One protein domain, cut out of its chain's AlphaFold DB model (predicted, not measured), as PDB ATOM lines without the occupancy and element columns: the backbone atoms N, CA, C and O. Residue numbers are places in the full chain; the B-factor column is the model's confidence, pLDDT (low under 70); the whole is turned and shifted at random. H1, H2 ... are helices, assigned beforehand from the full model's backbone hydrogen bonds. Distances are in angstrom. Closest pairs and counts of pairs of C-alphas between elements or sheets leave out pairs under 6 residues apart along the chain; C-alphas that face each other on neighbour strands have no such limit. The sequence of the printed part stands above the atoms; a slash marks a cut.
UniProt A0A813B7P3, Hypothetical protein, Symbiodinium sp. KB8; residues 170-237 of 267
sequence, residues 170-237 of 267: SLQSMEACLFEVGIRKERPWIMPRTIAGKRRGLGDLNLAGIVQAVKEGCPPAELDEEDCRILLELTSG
ATOM      1  N   SER A 170     262.617 192.528 226.545       89.38
ATOM      2  CA  SER A 170     263.928 192.609 225.898       89.38
ATOM      3  C   SER A 170     264.424 191.256 225.375       89.38
ATOM      4  O   SER A 170     265.551 191.186 224.885       89.38
ATOM      5  N   LEU A 171     263.627 190.186 225.495       90.50
ATOM      6  CA  LEU A 171     263.962 188.885 224.913       90.50
ATOM      7  C   LEU A 171     263.983 188.987 223.388       90.50
ATOM      8  O   LEU A 171     263.069 189.543 222.775       90.50
ATOM      9  N   GLN A 172     265.032 188.445 222.779       89.75
ATOM     10  CA  GLN A 172     265.255 188.548 221.337       89.75
ATOM     11  C   GLN A 172     264.538 187.445 220.552       89.75
ATOM     12  O   GLN A 172     264.243 187.619 219.368       89.75
ATOM     13  N   SER A 173     264.248 186.315 221.196       91.56
ATOM     14  CA  SER A 173     263.599 185.158 220.584       91.56
ATOM     15  C   SER A 173     262.166 184.968 221.063       91.56
ATOM     16  O   SER A 173     261.836 185.070 222.249       91.56
ATOM     17  N   MET A 174     261.295 184.624 220.114       92.06
ATOM     18  CA  MET A 174     259.904 184.288 220.404       92.06
ATOM     19  C   MET A 174     259.816 183.043 221.291       92.06
ATOM     20  O   MET A 174     258.968 182.962 222.171       92.06
ATOM     21  N   GLU A 175     260.712 182.081 221.093       94.19
ATOM     22  CA  GLU A 175     260.791 180.854 221.873       94.19
ATOM     23  C   GLU A 175     261.076 181.134 223.353       94.19
ATOM     24  O   GLU A 175     260.496 180.466 224.208       94.19
ATOM     25  N   ALA A 176     261.913 182.132 223.667       93.50
ATOM     26  CA  ALA A 176     262.161 182.537 225.048       93.50
ATOM     27  C   ALA A 176     260.931 183.215 225.663       93.50
ATOM     28  O   ALA A 176     260.547 182.893 226.783       93.50
ATOM     29  N   CYS A 177     260.244 184.087 224.919       93.31
ATOM     30  CA  CYS A 177     258.996 184.683 225.402       93.31
ATOM     31  C   CYS A 177     257.913 183.617 225.652       93.31
ATOM     32  O   CYS A 177     257.279 183.593 226.707       93.31
ATOM     33  N   LEU A 178     257.749 182.681 224.715       94.62
ATOM     34  CA  LEU A 178     256.842 181.544 224.849       94.62
ATOM     35  C   LEU A 178     257.228 180.644 226.029       94.62
ATOM     36  O   LEU A 178     256.344 180.163 226.732       94.62
ATOM     37  N   PHE A 179     258.522 180.437 226.287       94.81
ATOM     38  CA  PHE A 179     258.975 179.771 227.505       94.81
ATOM     39  C   PHE A 179     258.459 180.506 228.756       94.81
ATOM     40  O   PHE A 179     257.813 179.888 229.604       94.81
ATOM     41  N   GLU A 180     258.668 181.822 228.847       93.56
ATOM     42  CA  GLU A 180     258.256 182.623 230.006       93.56
ATOM     43  C   GLU A 180     256.731 182.600 230.225       93.56
ATOM     44  O   GLU A 180     256.278 182.531 231.374       93.56
ATOM     45  N   VAL A 181     255.939 182.591 229.149       93.62
ATOM     46  CA  VAL A 181     254.479 182.409 229.216       93.62
ATOM     47  C   VAL A 181     254.133 181.002 229.705       93.62
ATOM     48  O   VAL A 181     253.463 180.831 230.725       93.62
ATOM     49  N   GLY A 182     254.637 179.978 229.015       92.50
ATOM     50  CA  GLY A 182     254.273 178.585 229.250       92.50
ATOM     51  C   GLY A 182     254.647 178.059 230.630       92.50
ATOM     52  O   GLY A 182     253.952 177.190 231.155       92.50
ATOM     53  N   ILE A 183     255.726 178.571 231.233       90.31
ATOM     54  CA  ILE A 183     256.151 178.156 232.575       90.31
ATOM     55  C   ILE A 183     255.303 178.802 233.676       90.31
ATOM     56  O   ILE A 183     255.266 178.284 234.788       90.31
ATOM     57  N   ARG A 184     254.603 179.910 233.394       89.81
ATOM     58  CA  ARG A 184     253.767 180.639 234.367       89.81
ATOM     59  C   ARG A 184     252.310 180.188 234.397       89.81
ATOM     60  O   ARG A 184     251.635 180.486 235.383       89.81
ATOM     61  N   LYS A 185     251.854 179.435 233.392       89.00
ATOM     62  CA  LYS A 185     250.501 178.858 233.349       89.00
ATOM     63  C   LYS A 185     250.209 177.971 234.544       89.00
ATOM     64  O   LYS A 185     251.102 177.242 234.988       89.00
ATOM     65  N   GLU A 186     248.966 177.964 235.014       85.88
ATOM     66  CA  GLU A 186     248.513 177.084 236.102       85.88
ATOM     67  C   GLU A 186     248.937 175.629 235.853       85.88
ATOM     68  O   GLU A 186     249.526 174.984 236.723       85.88
ATOM     69  N   ARG A 187     248.742 175.162 234.613       85.12
ATOM     70  CA  ARG A 187     249.309 173.917 234.089       85.12
ATOM     71  C   ARG A 187     250.444 174.236 233.112       85.12
ATOM     72  O   ARG A 187     250.167 174.635 231.978       85.12
ATOM     73  N   PRO A 188     251.712 174.071 233.524       87.19
ATOM     74  CA  PRO A 188     252.857 174.401 232.686       87.19
ATOM     75  C   PRO A 188     252.876 173.601 231.390       87.19
ATOM     76  O   PRO A 188     252.499 172.427 231.358       87.19
ATOM     77  N   TRP A 189     253.390 174.208 230.324       89.75
ATOM     78  CA  TRP A 189     253.591 173.489 229.069       89.75
ATOM     79  C   TRP A 189     254.648 172.388 229.176       89.75
ATOM     80  O   TRP A 189     255.667 172.521 229.857       89.75
ATOM     81  N   ILE A 190     254.477 171.343 228.363       88.25
ATOM     82  CA  ILE A 190     255.524 170.348 228.125       88.25
ATOM     83  C   ILE A 190     256.539 170.951 227.146       88.25
ATOM     84  O   ILE A 190     256.297 171.049 225.934       88.25
ATOM     85  N   MET A 191     257.676 171.391 227.681       89.06
ATOM     86  CA  MET A 191     258.733 172.070 226.929       89.06
ATOM     87  C   MET A 191     259.882 171.129 226.528       89.06
ATOM     88  O   MET A 191     260.206 170.203 227.285       89.06
ATOM     89  N   PRO A 192     260.531 171.378 225.370       88.50
ATOM     90  CA  PRO A 192     260.285 172.493 224.432       88.50
ATOM     91  C   PRO A 192     259.232 172.193 223.339       88.50
ATOM     92  O   PRO A 192     258.929 173.055 222.519       88.50
ATOM     93  N   ARG A 193     258.621 170.997 223.331       89.06
ATOM     94  CA  ARG A 193     257.671 170.553 222.285       89.06
ATOM     95  C   ARG A 193     256.517 171.533 222.044       89.06
ATOM     96  O   ARG A 193     256.207 171.841 220.896       89.06
ATOM     97  N   THR A 194     255.888 172.020 223.112       91.31
ATOM     98  CA  THR A 194     254.746 172.947 223.002       91.31
ATOM     99  C   THR A 194     255.166 174.303 222.430       91.31
ATOM    100  O   THR A 194     254.443 174.869 221.613       91.31
ATOM    101  N   ILE A 195     256.366 174.785 222.786       92.88
ATOM    102  CA  ILE A 195     256.936 176.033 222.256       92.88
ATOM    103  C   ILE A 195     257.103 175.920 220.740       92.88
ATOM    104  O   ILE A 195     256.633 176.788 220.013       92.88
ATOM    105  N   ALA A 196     257.691 174.823 220.255       90.62
ATOM    106  CA  ALA A 196     257.876 174.599 218.820       90.62
ATOM    107  C   ALA A 196     256.542 174.557 218.047       90.62
ATOM    108  O   ALA A 196     256.455 175.060 216.926       90.62
ATOM    109  N   GLY A 197     255.494 173.980 218.648       91.38
ATOM    110  CA  GLY A 197     254.143 173.970 218.082       91.38
ATOM    111  C   GLY A 197     253.548 175.375 217.962       91.38
ATOM    112  O   GLY A 197     253.155 175.777 216.868       91.38
ATOM    113  N   LYS A 198     253.550 176.143 219.060       93.56
ATOM    114  CA  LYS A 198     253.032 177.522 219.083       93.56
ATOM    115  C   LYS A 198     253.826 178.443 218.165       93.56
ATOM    116  O   LYS A 198     253.237 179.156 217.360       93.56
ATOM    117  N   ARG A 199     255.159 178.363 218.200       92.19
ATOM    118  CA  ARG A 199     256.041 179.133 217.315       92.19
ATOM    119  C   ARG A 199     255.681 178.935 215.845       92.19
ATOM    120  O   ARG A 199     255.686 179.913 215.107       92.19
ATOM    121  N   ARG A 200     255.374 177.701 215.429       90.88
ATOM    122  CA  ARG A 200     255.005 177.387 214.043       90.88
ATOM    123  C   ARG A 200     253.679 178.024 213.632       90.88
ATOM    124  O   ARG A 200     253.603 178.545 212.526       90.88
ATOM    125  N   GLY A 201     252.660 177.980 214.491       90.00
ATOM    126  CA  GLY A 201     251.358 178.581 214.182       90.00
ATOM    127  C   GLY A 201     251.400 180.114 214.159       90.00
ATOM    128  O   GLY A 201     250.789 180.728 213.295       90.00
ATOM    129  N   LEU A 202     252.241 180.728 214.998       92.44
ATOM    130  CA  LEU A 202     252.436 182.185 215.029       92.44
ATOM    131  C   LEU A 202     253.107 182.769 213.765       92.44
ATOM    132  O   LEU A 202     253.135 183.988 213.603       92.44
ATOM    133  N   GLY A 203     253.656 181.936 212.872       88.25
ATOM    134  CA  GLY A 203     254.216 182.385 211.590       88.25
ATOM    135  C   GLY A 203     255.353 183.400 211.747       88.25
ATOM    136  O   GLY A 203     256.282 183.178 212.516       88.25
ATOM    137  N   ASP A 204     255.297 184.526 211.040       86.94
ATOM    138  CA  ASP A 204     256.350 185.556 211.083       86.94
ATOM    139  C   ASP A 204     256.097 186.656 212.126       86.94
ATOM    140  O   ASP A 204     256.813 187.662 212.168       86.94
ATOM    141  N   LEU A 205     255.091 186.490 212.992       88.38
ATOM    142  CA  LEU A 205     254.803 187.470 214.033       88.38
ATOM    143  C   LEU A 205     255.957 187.550 215.040       88.38
ATOM    144  O   LEU A 205     256.387 186.552 215.621       88.38
ATOM    145  N   ASN A 206     256.431 188.772 215.279       89.94
ATOM    146  CA  ASN A 206     257.354 189.077 216.366       89.94
ATOM    147  C   ASN A 206     256.587 189.432 217.652       89.94
ATOM    148  O   ASN A 206     255.365 189.591 217.646       89.94
ATOM    149  N   LEU A 207     257.308 189.573 218.768       88.38
ATOM    150  CA  LEU A 207     256.705 189.837 220.077       88.38
ATOM    151  C   LEU A 207     255.835 191.100 220.075       88.38
ATOM    152  O   LEU A 207     254.717 191.073 220.578       88.38
ATOM    153  N   ALA A 208     256.316 192.184 219.463       89.50
ATOM    154  CA  ALA A 208     255.575 193.438 219.379       89.50
ATOM    155  C   ALA A 208     254.247 193.272 218.624       89.50
ATOM    156  O   ALA A 208     253.216 193.751 219.091       89.50
ATOM    157  N   GLY A 209     254.262 192.553 217.498       91.38
ATOM    158  CA  GLY A 209     253.069 192.262 216.707       91.38
ATOM    159  C   GLY A 209     252.045 191.428 217.473       91.38
ATOM    160  O   GLY A 209     250.866 191.769 217.478       91.38
ATOM    161  N   ILE A 210     252.491 190.386 218.186       91.81
ATOM    162  CA  ILE A 210     251.600 189.565 219.020       91.81
ATOM    163  C   ILE A 210     250.999 190.399 220.152       91.81
ATOM    164  O   ILE A 210     249.788 190.385 220.348       91.81
ATOM    165  N   VAL A 211     251.825 191.148 220.887       91.50
ATOM    166  CA  VAL A 211     251.358 191.985 222.004       91.50
ATOM    167  C   VAL A 211     250.341 193.018 221.523       91.50
ATOM    168  O   VAL A 211     249.341 193.242 222.202       91.50
ATOM    169  N   GLN A 212     250.570 193.631 220.359       93.06
ATOM    170  CA  GLN A 212     249.623 194.574 219.771       93.06
ATOM    171  C   GLN A 212     248.298 193.891 219.413       93.06
ATOM    172  O   GLN A 212     247.245 194.366 219.826       93.06
ATOM    173  N   ALA A 213     248.351 192.740 218.738       93.38
ATOM    174  CA  ALA A 213     247.165 191.976 218.359       93.38
ATOM    175  C   ALA A 213     246.331 191.552 219.584       93.38
ATOM    176  O   ALA A 213     245.105 191.675 219.585       93.38
ATOM    177  N   VAL A 214     246.992 191.133 220.669       93.75
ATOM    178  CA  VAL A 214     246.335 190.804 221.944       93.75
ATOM    179  C   VAL A 214     245.663 192.038 222.562       93.75
ATOM    180  O   VAL A 214     244.519 191.949 223.003       93.75
ATOM    181  N   LYS A 215     246.323 193.206 222.564       92.75
ATOM    182  CA  LYS A 215     245.745 194.465 223.083       92.75
ATOM    183  C   LYS A 215     244.532 194.942 222.285       92.75
ATOM    184  O   LYS A 215     243.634 195.551 222.858       92.75
ATOM    185  N   GLU A 216     244.508 194.670 220.987       95.44
ATOM    186  CA  GLU A 216     243.405 195.015 220.084       95.44
ATOM    187  C   GLU A 216     242.235 194.020 220.146       95.44
ATOM    188  O   GLU A 216     241.235 194.209 219.457       95.44
ATOM    189  N   GLY A 217     242.331 192.967 220.968       94.06
ATOM    190  CA  GLY A 217     241.300 191.933 221.070       94.06
ATOM    191  C   GLY A 217     241.283 190.957 219.889       94.06
ATOM    192  O   GLY A 217     240.296 190.250 219.700       94.06
ATOM    193  N   CYS A 218     242.371 190.895 219.117       95.62
ATOM    194  CA  CYS A 218     242.551 190.004 217.972       95.62
ATOM    195  C   CYS A 218     243.751 189.055 218.183       95.62
ATOM    196  O   CYS A 218     244.679 189.064 217.371       95.62
ATOM    197  N   PRO A 219     243.801 188.262 219.273       95.25
ATOM    198  CA  PRO A 219     244.950 187.406 219.542       95.25
ATOM    199  C   PRO A 219     245.121 186.332 218.450       95.25
ATOM    200  O   PRO A 219     244.125 185.858 217.893       95.25
ATOM    201  N   PRO A 220     246.363 185.901 218.156       94.75
ATOM    202  CA  PRO A 220     246.597 184.721 217.328       94.75
ATOM    203  C   PRO A 220     245.883 183.489 217.893       94.75
ATOM    204  O   PRO A 220     245.853 183.297 219.109       94.75
ATOM    205  N   ALA A 221     245.359 182.623 217.021       95.06
ATOM    206  CA  ALA A 221     244.593 181.436 217.418       95.06
ATOM    207  C   ALA A 221     245.412 180.432 218.253       95.06
ATOM    208  O   ALA A 221     244.858 179.586 218.954       95.06
ATOM    209  N   GLU A 222     246.738 180.518 218.179       95.44
ATOM    210  CA  GLU A 222     247.684 179.701 218.931       95.44
ATOM    211  C   GLU A 222     247.763 180.068 220.413       95.44
ATOM    212  O   GLU A 222     248.322 179.284 221.189       95.44
ATOM    213  N   LEU A 223     247.281 181.249 220.805       95.25
ATOM    214  CA  LEU A 223     247.322 181.744 222.177       95.25
ATOM    215  C   LEU A 223     245.930 181.661 222.796       95.25
ATOM    216  O   LEU A 223     244.973 182.235 222.281       95.25
ATOM    217  N   ASP A 224     245.829 180.946 223.913       95.81
ATOM    218  CA  ASP A 224     244.597 180.928 224.701       95.81
ATOM    219  C   ASP A 224     244.462 182.203 225.561       95.81
ATOM    220  O   ASP A 224     245.341 183.071 225.586       95.81
ATOM    221  N   GLU A 225     243.334 182.347 226.258       96.31
ATOM    222  CA  GLU A 225     243.059 183.516 227.104       96.31
ATOM    223  C   GLU A 225     244.098 183.684 228.229       96.31
ATOM    224  O   GLU A 225     244.521 184.802 228.534       96.31
ATOM    225  N   GLU A 226     244.561 182.578 228.818       96.12
ATOM    226  CA  GLU A 226     245.570 182.605 229.878       96.12
ATOM    227  C   GLU A 226     246.936 183.037 229.327       96.12
ATOM    228  O   GLU A 226     247.617 183.852 229.952       96.12
ATOM    229  N   ASP A 227     247.316 182.545 228.145       95.81
ATOM    230  CA  ASP A 227     248.539 182.942 227.449       95.81
ATOM    231  C   ASP A 227     248.547 184.450 227.196       95.81
ATOM    232  O   ASP A 227     249.535 185.126 227.489       95.81
ATOM    233  N   CYS A 228     247.429 184.980 226.692       95.50
ATOM    234  CA  CYS A 228     247.254 186.403 226.420       95.50
ATOM    235  C   CYS A 228     247.394 187.238 227.695       95.50
ATOM    236  O   CYS A 228     248.129 188.230 227.707       95.50
ATOM    237  N   ARG A 229     246.739 186.819 228.786       95.56
ATOM    238  CA  ARG A 229     246.828 187.495 230.087       95.56
ATOM    239  C   ARG A 229     248.270 187.536 230.599       95.56
ATOM    240  O   ARG A 229     248.774 188.617 230.900       95.56
ATOM    241  N   ILE A 230     248.948 186.386 230.649       93.75
ATOM    242  CA  ILE A 230     250.342 186.289 231.115       93.75
ATOM    243  C   ILE A 230     251.261 187.135 230.225       93.75
ATOM    244  O   ILE A 230     252.123 187.856 230.726       93.75
ATOM    245  N   LEU A 231     251.077 187.086 228.906       93.00
ATOM    246  CA  LEU A 231     251.885 187.861 227.969       93.00
ATOM    247  C   LEU A 231     251.752 189.374 228.210       93.00
ATOM    248  O   LEU A 231     252.758 190.089 228.221       93.00
ATOM    249  N   LEU A 232     250.532 189.872 228.428       92.50
ATOM    250  CA  LEU A 232     250.298 191.283 228.747       92.50
ATOM    251  C   LEU A 232     250.924 191.674 230.090       92.50
ATOM    252  O   LEU A 232     251.569 192.719 230.178       92.50
ATOM    253  N   GLU A 233     250.797 190.829 231.115       91.50
ATOM    254  CA  GLU A 233     251.422 191.052 232.424       91.50
ATOM    255  C   GLU A 233     252.944 191.207 232.288       91.50
ATOM    256  O   GLU A 233     253.509 192.205 232.744       91.50
ATOM    257  N   LEU A 234     253.598 190.284 231.575       88.88
ATOM    258  CA  LEU A 234     255.052 190.289 231.385       88.88
ATOM    259  C   LEU A 234     255.561 191.474 230.555       88.88
ATOM    260  O   LEU A 234     256.693 191.919 230.743       88.88
ATOM    261  N   THR A 235     254.745 191.988 229.634       87.25
ATOM    262  CA  THR A 235     255.148 193.054 228.701       87.25
ATOM    263  C   THR A 235     254.737 194.455 229.151       87.25
ATOM    264  O   THR A 235     255.279 195.440 228.654       87.25
ATOM    265  N   SER A 236     253.833 194.570 230.127       82.69
ATOM    266  CA  SER A 236     253.362 195.851 230.679       82.69
ATOM    267  C   SER A 236     254.376 196.585 231.570       82.69
ATOM    268  O   SER A 236     254.120 197.711 231.987       82.69
ATOM    269  N   GLY A 237     255.524 195.975 231.886       64.44
ATOM    270  CA  GLY A 237     256.561 196.574 232.735       64.44
ATOM    271  C   GLY A 237     256.220 196.626 234.231       64.44
ATOM    272  O   GLY A 237     257.110 196.900 235.031       64.44
TER     273      GLY A 237
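This is residues 170 to 237 of the 267 residues of the protein "Hypothetical protein" of Symbiodinium sp. KB8 (UniProt A0A813B7P3). Four short helices pack crosswise, each on the next, in the order H2, H1, H4, H3, into a compact, rounded body. The 68 printed residues hold four named helices, H1 to H4 along the chain, and no named strand: all helix. The radius of gyration of the C-alphas is 10.8 A, and the spans are 28 by 25 by 23 A.

H1, residues 174 to 184, begins at C-alpha 174 (259.904, 184.288, 220.404) and is 15.7 A long. H2 is residues 193 to 201, 13.0 A; H3 is residues 207 to 215, 12.3 A. H4, residues 225 to 235, 15.5 A, ends at C-alpha 235 (255.148, 193.054, 228.701).

H1 touches H2 at a steep tilt of 53 degrees, opposite ways; their closest C-alphas, of Leu 178 and Ile 195, are 6.1 A apart. H1 touches H4 at 69 degrees, steep but only just short of about perpendicular, closest at C-alphas 181 and 230, 6.0 A. H4 touches H3 at a steep 58 degrees, closest at C-alphas 214 and 228, 6.3 A. H2 is apart from H3 and H4. Every O i to N i+4 pair is within hydrogen-bond range in H2, H3 and H4; in H1, 6 of 7.

The printed part has no cut and no long link; residue 237 alone is under pLDDT 70.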